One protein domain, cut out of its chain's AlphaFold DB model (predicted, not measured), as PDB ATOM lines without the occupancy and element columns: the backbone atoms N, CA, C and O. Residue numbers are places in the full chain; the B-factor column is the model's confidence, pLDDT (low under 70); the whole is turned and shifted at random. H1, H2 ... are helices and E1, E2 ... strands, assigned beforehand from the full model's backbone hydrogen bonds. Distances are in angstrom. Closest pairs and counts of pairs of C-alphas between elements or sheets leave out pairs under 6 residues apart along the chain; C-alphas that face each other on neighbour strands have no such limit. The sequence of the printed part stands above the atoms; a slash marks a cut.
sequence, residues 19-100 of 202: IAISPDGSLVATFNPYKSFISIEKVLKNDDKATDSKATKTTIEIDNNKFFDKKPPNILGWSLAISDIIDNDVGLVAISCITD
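What this domain is: This is residues 19 to 100 of the 202 residues of an uncharacterized protein of Rhizophagus clarus (UniProt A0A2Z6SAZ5). A small three-stranded sheet, E1, E2 and E3, has a second, two-stranded hairpin, E4 and E5, partly over one of its faces, the two meeting loosely around Ala 81, Ile 82 and Val 93. A long loop, residues 43 to 63, runs out from the end of E3 and folds back beside it; its tip, residues 47 to 52, sticks out and makes much of the length, and the loop leads into the single short helical turn H1. The printed part has 82 residues, with one named helix and five named strands in the order E1, E2, E3, H1, E4, E5; the sheets run E1 - E2 - E3 and E4 - E5, both antiparallel. The class is mostly strand, although only 33 of the 82 residues are in named elements. The whole is loose, with a radius of gyration of the C-alphas of 15.1 A and spans of 51 by 22 by 20 A.

Where its parts are: Find C-alpha 19 at (-63.691, 332.929, 709.228), where E1, residues 19 to 21, begins and runs 6.8 A. E2, residues 27 to 31, runs 13.1 A, and E3, residues 37 to 42, runs 16.6 A to C-alpha 42 at (-73.210, 338.416, 716.767). H1, residues 64 to 67, is 4.7 A long. E4, residues 75 to 82, is the longest strand by residues and runs 20.9 A; E5, residues 93 to 99, runs 19.9 A and ends with C-alpha 99 at (-52.724, 316.502, 709.939).

How they stand to each other: Begin at the inner strand E2. E1 and E2 form a hairpin at 163 degrees, with N 20 and O 29 at 2.9 A. E2 and E3 form another at 166 degrees, with N 30 and O 39 at 2.8 A; the three strands are a meander, each the antiparallel neighbour of the one before. Beside the edge strand E3, residues 62 to 63 pair antiparallel with residues 37 to 38. H1 only grazes this sheet; its closest C-alphas to E3 are those of Asn 64 and Phe 37, 5.6 A apart. H1 is too short for an O i to N i+4 pair; its one O i to N i+3 pair is within range. The hairpin E4 and E5 stands at 165 degrees, with N 79 and O 96 at 2.8 A. The closest C-alphas of E1 and E4 are those of Ala 20 and Ala 81, 5.8 A apart; E3 is apart from both E4 and E5.

The domain as a whole: Look from Lys 49 to Asp 100, whose C-alphas are the two farthest apart, at 52.3 A. The printed part has no cut. The link from E3 to H1, with 21 residues, is long. Mean pLDDT of the printed part is 71.0; residues 35 to 37, 44 to 73 and 87 to 88 are under 70.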
ATOM      1  N   ILE A  19     -62.434 332.231 708.971       86.06
ATOM      2  CA  ILE A  19     -63.691 332.929 709.228       86.06
ATOM      3  C   ILE A  19     -64.825 332.014 708.784       86.06
ATOM      4  O   ILE A  19     -64.791 331.485 707.675       86.06
ATOM      5  N   ALA A  20     -65.817 331.841 709.648       87.38
ATOM      6  CA  ALA A  20     -67.038 331.114 709.348       87.38
ATOM      7  C   ALA A  20     -68.241 331.986 709.697       87.38
ATOM      8  O   ALA A  20     -68.228 332.706 710.696       87.38
ATOM      9  N   ILE A  21     -69.267 331.921 708.857       86.62
ATOM     10  CA  ILE A  21     -70.507 332.683 708.998       86.62
ATOM     11  C   ILE A  21     -71.633 331.668 709.158       86.62
ATOM     12  O   ILE A  21     -71.643 330.658 708.451       86.62
ATOM     13  N   SER A  22     -72.543 331.907 710.101       87.62
ATOM     14  CA  SER A  22     -73.707 331.041 710.284       87.62
ATOM     15  C   SER A  22     -74.608 331.060 709.042       87.62
ATOM     16  O   SER A  22     -74.641 332.066 708.326       87.62
ATOM     17  N   PRO A  23     -75.336 329.969 708.756       84.19
ATOM     18  CA  PRO A  23     -76.293 329.920 707.650       84.19
ATOM     19  C   PRO A  23     -77.274 331.107 707.595       84.19
ATOM     20  O   PRO A  23     -77.572 331.612 706.514       84.19
ATOM     21  N   ASP A  24     -77.742 331.586 708.747       79.69
ATOM     22  CA  ASP A  24     -78.643 332.735 708.889       79.69
ATOM     23  C   ASP A  24     -77.935 334.109 708.847       79.69
ATOM     24  O   ASP A  24     -78.590 335.160 708.810       79.69
ATOM     25  N   GLY A  25     -76.598 334.112 708.841       80.75
ATOM     26  CA  GLY A  25     -75.744 335.296 708.865       80.75
ATOM     27  C   GLY A  25     -75.742 336.065 710.190       80.75
ATOM     28  O   GLY A  25     -75.235 337.186 710.230       80.75
ATOM     29  N   SER A  26     -76.323 335.515 711.259       79.94
ATOM     30  CA  SER A  26     -76.413 336.161 712.571       79.94
ATOM     31  C   SER A  26     -75.135 336.044 713.402       79.94
ATOM     32  O   SER A  26     -74.944 336.840 714.322       79.94
ATOM     33  N   LEU A  27     -74.245 335.101 713.084       84.81
ATOM     34  CA  LEU A  27     -72.989 334.873 713.790       84.81
ATOM     35  C   LEU A  27     -71.799 334.822 712.830       84.81
ATOM     36  O   LEU A  27     -71.862 334.264 711.735       84.81
ATOM     37  N   VAL A  28     -70.674 335.354 713.295       85.44
ATOM     38  CA  VAL A  28     -69.374 335.270 712.633       85.44
ATOM     39  C   VAL A  28     -68.361 334.738 713.635       85.44
ATOM     40  O   VAL A  28     -68.077 335.379 714.644       85.44
ATOM     41  N   ALA A  29     -67.791 333.569 713.358       86.19
ATOM     42  CA  ALA A  29     -66.651 333.048 714.098       86.19
ATOM     43  C   ALA A  29     -65.357 333.359 713.356       86.19
ATOM     44  O   ALA A  29     -65.244 333.190 712.146       86.19
ATOM     45  N   THR A  30     -64.360 333.787 714.116       86.56
ATOM     46  CA  THR A  30     -62.997 334.026 713.666       86.56
ATOM     47  C   THR A  30     -62.065 333.170 714.508       86.56
ATOM     48  O   THR A  30     -62.016 333.299 715.731       86.56
ATOM     49  N   PHE A  31     -61.300 332.307 713.854       83.25
ATOM     50  CA  PHE A  31     -60.318 331.444 714.486       83.25
ATOM     51  C   PHE A  31     -58.940 331.712 713.903       83.25
ATOM     52  O   PHE A  31     -58.742 331.705 712.690       83.25
ATOM     53  N   ASN A  32     -57.962 331.926 714.774       81.50
ATOM     54  CA  ASN A  32     -56.574 332.026 714.370       81.50
ATOM     55  C   ASN A  32     -55.759 330.999 715.169       81.50
ATOM     56  O   ASN A  32     -55.628 331.159 716.383       81.50
ATOM     57  N   PRO A  33     -55.188 329.974 714.514       71.44
ATOM     58  CA  PRO A  33     -54.470 328.895 715.192       71.44
ATOM     59  C   PRO A  33     -53.120 329.333 715.784       71.44
ATOM     60  O   PRO A  33     -52.514 328.588 716.553       71.44
ATOM     61  N   TYR A  34     -52.623 330.521 715.424       70.50
ATOM     62  CA  TYR A  34     -51.400 331.117 715.971       70.50
ATOM     63  C   TYR A  34     -51.675 332.125 717.089       70.50
ATOM     64  O   TYR A  34     -50.761 332.474 717.834       70.50
ATOM     65  N   LYS A  35     -52.916 332.603 717.212       69.75
ATOM     66  CA  LYS A  35     -53.363 333.386 718.364       69.75
ATOM     67  C   LYS A  35     -53.951 332.447 719.403       69.75
ATOM     68  O   LYS A  35     -54.341 331.330 719.095       69.75
ATOM     69  N   SER A  36     -54.016 332.901 720.645       64.06
ATOM     70  CA  SER A  36     -54.518 332.089 721.751       64.06
ATOM     71  C   SER A  36     -56.034 332.151 721.906       64.06
ATOM     72  O   SER A  36     -56.509 331.759 722.954       64.06
ATOM     73  N   PHE A  37     -56.803 332.655 720.936       69.06
ATOM     74  CA  PHE A  37     -58.245 332.808 721.115       69.06
ATOM     75  C   PHE A  37     -59.061 332.592 719.840       69.06
ATOM     76  O   PHE A  37     -58.659 332.976 718.739       69.06
ATOM     77  N   ILE A  38     -60.239 331.996 720.022       77.56
ATOM     78  CA  ILE A  38     -61.366 332.054 719.084       77.56
ATOM     79  C   ILE A  38     -62.168 333.321 719.408       77.56
ATOM     80  O   ILE A  38     -62.228 333.714 720.566       77.56
ATOM     81  N   SER A  39     -62.748 333.984 718.409       80.81
ATOM     82  CA  SER A  39     -63.630 335.144 718.583       80.81
ATOM     83  C   SER A  39     -64.947 334.872 717.877       80.81
ATOM     84  O   SER A  39     -64.944 334.542 716.696       80.81
ATOM     85  N   ILE A  40     -66.067 335.052 718.570       81.31
ATOM     86  CA  ILE A  40     -67.413 334.916 718.005       81.31
ATOM     87  C   ILE A  40     -68.086 336.285 718.085       81.31
ATOM     88  O   ILE A  40     -67.995 336.957 719.106       81.31
ATOM     89  N   GLU A  41     -68.721 336.720 717.006       82.12
ATOM     90  CA  GLU A  41     -69.410 338.002 716.917       82.12
ATOM     91  C   GLU A  41     -70.848 337.789 716.450       82.12
ATOM     92  O   GLU A  41     -71.090 337.088 715.470       82.12
ATOM     93  N   LYS A  42     -71.801 338.401 717.157       79.06
ATOM     94  CA  LYS A  42     -73.210 338.416 716.767       79.06
ATOM     95  C   LYS A  42     -73.482 339.635 715.894       79.06
ATOM     96  O   LYS A  42     -73.290 340.774 716.320       79.06
ATOM     97  N   VAL A  43     -73.965 339.391 714.685       72.88
ATOM     98  CA  VAL A  43     -74.345 340.409 713.710       72.88
ATOM     99  C   VAL A  43     -75.806 340.784 713.951       72.88
ATOM    100  O   VAL A  43     -76.730 340.069 713.570       72.88
ATOM    101  N   LEU A  44     -76.031 341.918 714.618       65.75
ATOM    102  CA  LEU A  44     -77.364 342.508 714.759       65.75
ATOM    103  C   LEU A  44     -77.739 343.236 713.462       65.75
ATOM    104  O   LEU A  44     -77.013 344.121 713.009       65.75
ATOM    105  N   LYS A  45     -78.885 342.879 712.871       57.34
ATOM    106  CA  LYS A  45     -79.487 343.663 711.786       57.34
ATOM    107  C   LYS A  45     -80.045 344.954 712.391       57.34
ATOM    108  O   LYS A  45     -80.838 344.904 713.328       57.34
ATOM    109  N   ASN A  46     -79.582 346.097 711.888       49.91
ATOM    110  CA  ASN A  46     -80.078 347.416 712.276       49.91
ATOM    111  C   ASN A  46     -81.502 347.610 711.738       49.91
ATOM    112  O   ASN A  46     -81.665 348.214 710.680       49.91
ATOM    113  N   ASP A  47     -82.509 347.137 712.465       43.94
ATOM    114  CA  ASP A  47     -83.880 347.603 712.276       43.94
ATOM    115  C   ASP A  47     -84.139 348.769 713.245       43.94
ATOM    116  O   ASP A  47     -84.315 348.607 714.449       43.94
ATOM    117  N   ASP A  48     -84.097 349.959 712.649       44.59
ATOM    118  CA  ASP A  48     -84.665 351.237 713.067       44.59
ATOM    119  C   ASP A  48     -84.171 351.963 714.340       44.59
ATOM    120  O   ASP A  48     -84.507 351.669 715.482       44.59
ATOM    121  N   LYS A  49     -83.559 353.117 714.029       39.62
ATOM    122  CA  LYS A  49     -83.272 354.325 714.825       39.62
ATOM    123  C   LYS A  49     -81.924 354.404 715.543       39.62
ATOM    124  O   LYS A  49     -81.684 353.872 716.616       39.62
ATOM    125  N   ALA A  50     -81.097 355.255 714.936       48.09
ATOM    126  CA  ALA A  50     -79.913 355.893 715.476       48.09
ATOM    127  C   ALA A  50     -80.071 356.329 716.940       48.09
ATOM    128  O   ALA A  50     -80.732 357.328 717.219       48.09
ATOM    129  N   THR A  51     -79.398 355.631 717.853       35.03
ATOM    130  CA  THR A  51     -78.416 356.217 718.783       35.03
ATOM    131  C   THR A  51     -77.558 355.072 719.343       35.03
ATOM    132  O   THR A  51     -78.060 354.185 720.019       35.03
ATOM    133  N   ASP A  52     -76.268 355.057 719.002       39.91
ATOM    134  CA  ASP A  52     -75.197 354.332 719.707       39.91
ATOM    135  C   ASP A  52     -75.309 352.804 719.914       39.91
ATOM    136  O   ASP A  52     -74.738 352.266 720.867       39.91
ATOM    137  N   SER A  53     -75.933 352.048 719.003       37.66
ATOM    138  CA  SER A  53     -75.874 350.577 719.035       37.66
ATOM    139  C   SER A  53     -74.537 350.065 718.488       37.66
ATOM    140  O   SER A  53     -74.434 349.507 717.395       37.66
ATOM    141  N   LYS A  54     -73.478 350.273 719.274       40.53
ATOM    142  CA  LYS A  54     -72.225 349.520 719.201       40.53
ATOM    143  C   LYS A  54     -72.611 348.047 719.070       40.53
ATOM    144  O   LYS A  54     -73.231 347.522 719.996       40.53
ATOM    145  N   ALA A  55     -72.308 347.420 717.926       45.22
ATOM    146  CA  ALA A  55     -72.460 345.979 717.740       45.22
ATOM    147  C   ALA A  55     -72.035 345.312 719.047       45.22
ATOM    148  O   ALA A  55     -70.941 345.603 719.549       45.22
ATOM    149  N   THR A  56     -72.940 344.568 719.689       46.44
ATOM    150  CA  THR A  56     -72.626 343.923 720.965       46.44
ATOM    151  C   THR A  56     -71.659 342.800 720.635       46.44
ATOM    152  O   THR A  56     -72.039 341.663 720.378       46.44
ATOM    153  N   LYS A  57     -70.389 343.182 720.526       52.91
ATOM    154  CA  LYS A  57     -69.274 342.313 720.221       52.91
ATOM    155  C   LYS A  57     -69.004 341.506 721.477       52.91
ATOM    156  O   LYS A  57     -68.167 341.870 722.301       52.91
ATOM    157  N   THR A  58     -69.773 340.443 721.652       55.44
ATOM    158  CA  THR A  58     -69.538 339.468 722.709       55.44
ATOM    159  C   THR A  58     -68.390 338.570 722.269       55.44
ATOM    160  O   THR A  58     -68.605 337.451 721.827       55.44
ATOM    161  N   THR A  59     -67.159 339.082 722.350       58.47
ATOM    162  CA  THR A  59     -65.958 338.295 722.057       58.47
ATOM    163  C   THR A  59     -65.811 337.220 723.132       58.47
ATOM    164  O   THR A  59     -65.354 337.499 724.240       58.47
ATOM    165  N   ILE A  60     -66.219 335.991 722.828       64.44
ATOM    166  CA  ILE A  60     -65.914 334.839 723.678       64.44
ATOM    167  C   ILE A  60     -64.503 334.385 723.323       64.44
ATOM    168  O   ILE A  60     -64.321 333.698 722.324       64.44
ATOM    169  N   GLU A  61     -63.517 334.787 724.123       65.56
ATOM    170  CA  GLU A  61     -62.124 334.370 723.951       65.56
ATOM    171  C   GLU A  61     -61.891 333.008 724.613       65.56
ATOM    172  O   GLU A  61     -61.873 332.877 725.838       65.56
ATOM    173  N   ILE A  62     -61.723 331.974 723.791       66.25
ATOM    174  CA  ILE A  62     -61.398 330.619 724.254       66.25
ATOM    175  C   ILE A  62     -59.892 330.410 724.142       66.25
ATOM    176  O   ILE A  62     -59.377 330.398 723.030       66.25
ATOM    177  N   ASP A  63     -59.202 330.208 725.269       68.00
ATOM    178  CA  ASP A  63     -57.753 329.986 725.275       68.00
ATOM    179  C   ASP A  63     -57.372 328.709 724.507       68.00
ATOM    180  O   ASP A  63     -57.626 327.593 724.970       68.00
ATOM    181  N   ASN A  64     -56.714 328.866 723.358       65.69
ATOM    182  CA  ASN A  64     -56.270 327.742 722.532       65.69
ATOM    183  C   ASN A  64     -55.288 326.823 723.273       65.69
ATOM    184  O   ASN A  64     -55.263 325.627 722.992       65.69
ATOM    185  N   ASN A  65     -54.528 327.337 724.247       66.06
ATOM    186  CA  ASN A  65     -53.633 326.511 725.062       66.06
ATOM    187  C   ASN A  65     -54.399 325.591 726.024       66.06
ATOM    188  O   ASN A  65     -53.869 324.567 726.437       66.06
ATOM    189  N   LYS A  66     -55.632 325.959 726.399       65.62
ATOM    190  CA  LYS A  66     -56.540 325.100 727.174       65.62
ATOM    191  C   LYS A  66     -57.400 324.210 726.285       65.62
ATOM    192  O   LYS A  66     -57.849 323.165 726.735       65.62
ATOM    193  N   PHE A  67     -57.675 324.649 725.060       65.31
ATOM    194  CA  PHE A  67     -58.491 323.901 724.107       65.31
ATOM    195  C   PHE A  67     -57.705 322.755 723.453       65.31
ATOM    196  O   PHE A  67     -58.248 321.676 723.234       65.31
ATOM    197  N   PHE A  68     -56.414 322.966 723.185       67.75
ATOM    198  CA  PHE A  68     -55.506 321.952 722.660       67.75
ATOM    199  C   PHE A  68     -54.441 321.610 723.712       67.75
ATOM    200  O   PHE A  68     -53.411 322.275 723.786       67.75
ATOM    201  N   ASP A  69     -54.655 320.539 724.487       64.94
ATOM    202  CA  ASP A  69     -53.685 320.043 725.488       64.94
ATOM    203  C   ASP A  69     -52.285 319.806 724.893       64.94
ATOM    204  O   ASP A  69     -51.256 319.951 725.555       64.94
ATOM    205  N   LYS A  70     -52.246 319.416 723.616       66.88
ATOM    206  CA  LYS A  70     -51.036 319.319 722.808       66.88
ATOM    207  C   LYS A  70     -51.329 319.933 721.454       66.88
ATOM    208  O   LYS A  70     -52.299 319.556 720.799       66.88
ATOM    209  N   LYS A  71     -50.468 320.854 721.019       68.06
ATOM    210  CA  LYS A  71     -50.544 321.387 719.661       68.06
ATOM    211  C   LYS A  71     -50.391 320.224 718.668       68.06
ATOM    212  O   LYS A  71     -49.417 319.479 718.800       68.06
ATOM    213  N   PRO A  72     -51.316 320.061 717.705       66.81
ATOM    214  CA  PRO A  72     -51.209 318.998 716.719       66.81
ATOM    215  C   PRO A  72     -49.895 319.137 715.924       66.81
ATOM    216  O   PRO A  72     -49.586 320.252 715.478       66.81
ATOM    217  N   PRO A  73     -49.090 318.063 715.786       66.38
ATOM    218  CA  PRO A  73     -47.920 318.078 714.915       66.38
ATOM    219  C   PRO A  73     -48.369 318.177 713.450       66.38
ATOM    220  O   PRO A  73     -49.431 317.676 713.097       66.38
ATOM    221  N   ASN A  74     -47.576 318.864 712.621       71.06
ATOM    222  CA  ASN A  74     -47.717 318.905 711.156       71.06
ATOM    223  C   ASN A  74     -49.155 319.093 710.624       71.06
ATOM    224  O   ASN A  74     -49.711 318.278 709.887       71.06
ATOM    225  N   ILE A  75     -49.768 320.223 710.981       72.75
ATOM    226  CA  ILE A  75     -51.103 320.586 710.494       72.75
ATOM    227  C   ILE A  75     -51.042 320.926 708.999       72.75
ATOM    228  O   ILE A  75     -50.374 321.881 708.605       72.75
ATOM    229  N   LEU A  76     -51.788 320.175 708.190       78.50
ATOM    230  CA  LEU A  76     -51.996 320.410 706.761       78.50
ATOM    231  C   LEU A  76     -53.064 321.478 706.503       78.50
ATOM    232  O   LEU A  76     -52.990 322.204 705.516       78.50
ATOM    233  N   GLY A  77     -54.050 321.601 707.394       77.06
ATOM    234  CA  GLY A  77     -55.090 322.618 707.277       77.06
ATOM    235  C   GLY A  77     -56.032 322.656 708.472       77.06
ATOM    236  O   GLY A  77     -56.071 321.731 709.282       77.06
ATOM    237  N   TRP A  78     -56.807 323.735 708.566       83.25
ATOM    238  CA  TRP A  78     -57.900 323.867 709.527       83.25
ATOM    239  C   TRP A  78     -59.229 324.054 708.805       83.25
ATOM    240  O   TRP A  78     -59.280 324.605 707.707       83.25
ATOM    241  N   SER A  79     -60.303 323.638 709.461       83.56
ATOM    242  CA  SER A  79     -61.672 323.949 709.080       83.56
ATOM    243  C   SER A  79     -62.417 324.507 710.288       83.56
ATOM    244  O   SER A  79     -62.206 324.079 711.425       83.56
ATOM    245  N   LEU A  80     -63.279 325.481 710.025       87.81
ATOM    246  CA  LEU A  80     -64.119 326.144 711.009       87.81
ATOM    247  C   LEU A  80     -65.557 326.112 710.494       87.81
ATOM    248  O   LEU A  80     -65.823 326.545 709.376       87.81
ATOM    249  N   ALA A  81     -66.473 325.631 711.323       87.00
ATOM    250  CA  ALA A  81     -67.902 325.656 711.059       87.00
ATOM    251  C   ALA A  81     -68.639 326.266 712.252       87.00
ATOM    252  O   ALA A  81     -68.217 326.129 713.400       87.00
ATOM    253  N   ILE A  82     -69.747 326.939 711.968       87.44
ATOM    254  CA  ILE A  82     -70.596 327.578 712.967       87.44
ATOM    255  C   ILE A  82     -72.058 327.273 712.649       87.44
ATOM    256  O   ILE A  82     -72.442 327.228 711.479       87.44
ATOM    257  N   SER A  83     -72.855 327.016 713.681       83.81
ATOM    258  CA  SER A  83     -74.301 326.856 713.552       83.81
ATOM    259  C   SER A  83     -75.017 328.199 713.644       83.81
ATOM    260  O   SER A  83     -74.469 329.180 714.146       83.81
ATOM    261  N   ASP A  84     -76.286 328.203 713.253       82.44
ATOM    262  CA  ASP A  84     -77.217 329.261 713.640       82.44
ATOM    263  C   ASP A  84     -77.404 329.296 715.164       82.44
ATOM    264  O   ASP A  84     -77.011 328.371 715.891       82.44
ATOM    265  N   ILE A  85     -78.027 330.370 715.646       78.88
ATOM    266  CA  ILE A  85     -78.460 330.477 717.039       78.88
ATOM    267  C   ILE A  85     -79.625 329.503 717.246       78.88
ATOM    268  O   ILE A  85     -80.683 329.659 716.640       78.88
ATOM    269  N   ILE A  86     -79.425 328.496 718.097       74.81
ATOM    270  CA  ILE A  86     -80.412 327.428 718.319       74.81
ATOM    271  C   ILE A  86     -81.452 327.868 719.355       74.81
ATOM    272  O   ILE A  86     -82.650 327.736 719.120       74.81
ATOM    273  N   ASP A  87     -81.001 328.385 720.504       68.12
ATOM    274  CA  ASP A  87     -81.866 328.839 721.601       68.12
ATOM    275  C   ASP A  87     -81.102 329.800 722.530       68.12
ATOM    276  O   ASP A  87     -79.908 329.610 722.741       68.12
ATOM    277  N   ASN A  88     -81.760 330.821 723.094       69.50
ATOM    278  CA  ASN A  88     -81.184 331.763 724.077       69.50
ATOM    279  C   ASN A  88     -79.753 332.272 723.763       69.50
ATOM    280  O   ASN A  88     -78.890 332.295 724.640       69.50
ATOM    281  N   ASP A  89     -79.485 332.685 722.518       71.06
ATOM    282  CA  ASP A  89     -78.158 333.150 722.067       71.06
ATOM    283  C   ASP A  89     -77.031 332.094 722.153       71.06
ATOM    284  O   ASP A  89     -75.845 332.427 722.135       71.06
ATOM    285  N   VAL A  90     -77.389 330.806 722.190       72.25
ATOM    286  CA  VAL A  90     -76.451 329.682 722.111       72.25
ATOM    287  C   VAL A  90     -76.221 329.293 720.650       72.25
ATOM    288  O   VAL A  90     -77.149 328.894 719.944       72.25
ATOM    289  N   GLY A  91     -74.963 329.376 720.214       76.19
ATOM    290  CA  GLY A  91     -74.479 328.864 718.930       76.19
ATOM    291  C   GLY A  91     -73.390 327.812 719.133       76.19
ATOM    292  O   GLY A  91     -72.665 327.832 720.130       76.19
ATOM    293  N   LEU A  92     -73.272 326.880 718.190       82.62
ATOM    294  CA  LEU A  92     -72.245 325.843 718.183       82.62
ATOM    295  C   LEU A  92     -71.126 326.236 717.225       82.62
ATOM    296  O   LEU A  92     -71.378 326.670 716.103       82.62
ATOM    297  N   VAL A  93     -69.882 326.039 717.652       82.81
ATOM    298  CA  VAL A  93     -68.697 326.233 716.811       82.81
ATOM    299  C   VAL A  93     -67.907 324.936 716.789       82.81
ATOM    300  O   VAL A  93     -67.551 324.399 717.837       82.81
ATOM    301  N   ALA A  94     -67.633 324.438 715.589       86.19
ATOM    302  CA  ALA A  94     -66.822 323.256 715.360       86.19
ATOM    303  C   ALA A  94     -65.508 323.659 714.691       86.19
ATOM    304  O   ALA A  94     -65.492 324.369 713.686       86.19
ATOM    305  N   ILE A  95     -64.400 323.182 715.253       84.19
ATOM    306  CA  ILE A  95     -63.056 323.378 714.714       84.19
ATOM    307  C   ILE A  95     -62.475 322.001 714.459       84.19
ATOM    308  O   ILE A  95     -62.466 321.156 715.354       84.19
ATOM    309  N   SER A  96     -61.965 321.783 713.254       83.12
ATOM    310  CA  SER A  96     -61.191 320.592 712.935       83.12
ATOM    311  C   SER A  96     -59.846 320.970 712.327       83.12
ATOM    312  O   SER A  96     -59.694 322.014 711.693       83.12
ATOM    313  N   CYS A  97     -58.850 320.117 712.545       79.69
ATOM    314  CA  CYS A  97     -57.564 320.184 711.866       79.69
ATOM    315  C   CYS A  97     -57.343 318.901 711.077       79.69
ATOM    316  O   CYS A  97     -57.704 317.816 711.532       79.69
ATOM    317  N   ILE A  98     -56.713 319.036 709.918       78.50
ATOM    318  CA  ILE A  98     -56.194 317.920 709.137       78.50
ATOM    319  C   ILE A  98     -54.688 317.906 709.363       78.50
ATOM    320  O   ILE A  98     -54.027 318.930 709.188       78.50
ATOM    321  N   THR A  99     -54.157 316.762 709.766       78.38
ATOM    322  CA  THR A  99     -52.724 316.502 709.939       78.38
ATOM    323  C   THR A  99     -52.291 315.415 708.962       78.38
ATOM    324  O   THR A  99     -53.121 314.648 708.475       78.38
ATOM    325  N   ASP A 100     -51.003 315.378 708.631       77.81
ATOM    326  CA  ASP A 100     -50.398 314.302 707.834       77.81
ATOM    327  C   ASP A 100     -50.351 312.971 708.606       77.81
ATOM    328  O   ASP A 100     -50.478 311.896 708.022       77.81
TER     329      ASP A 100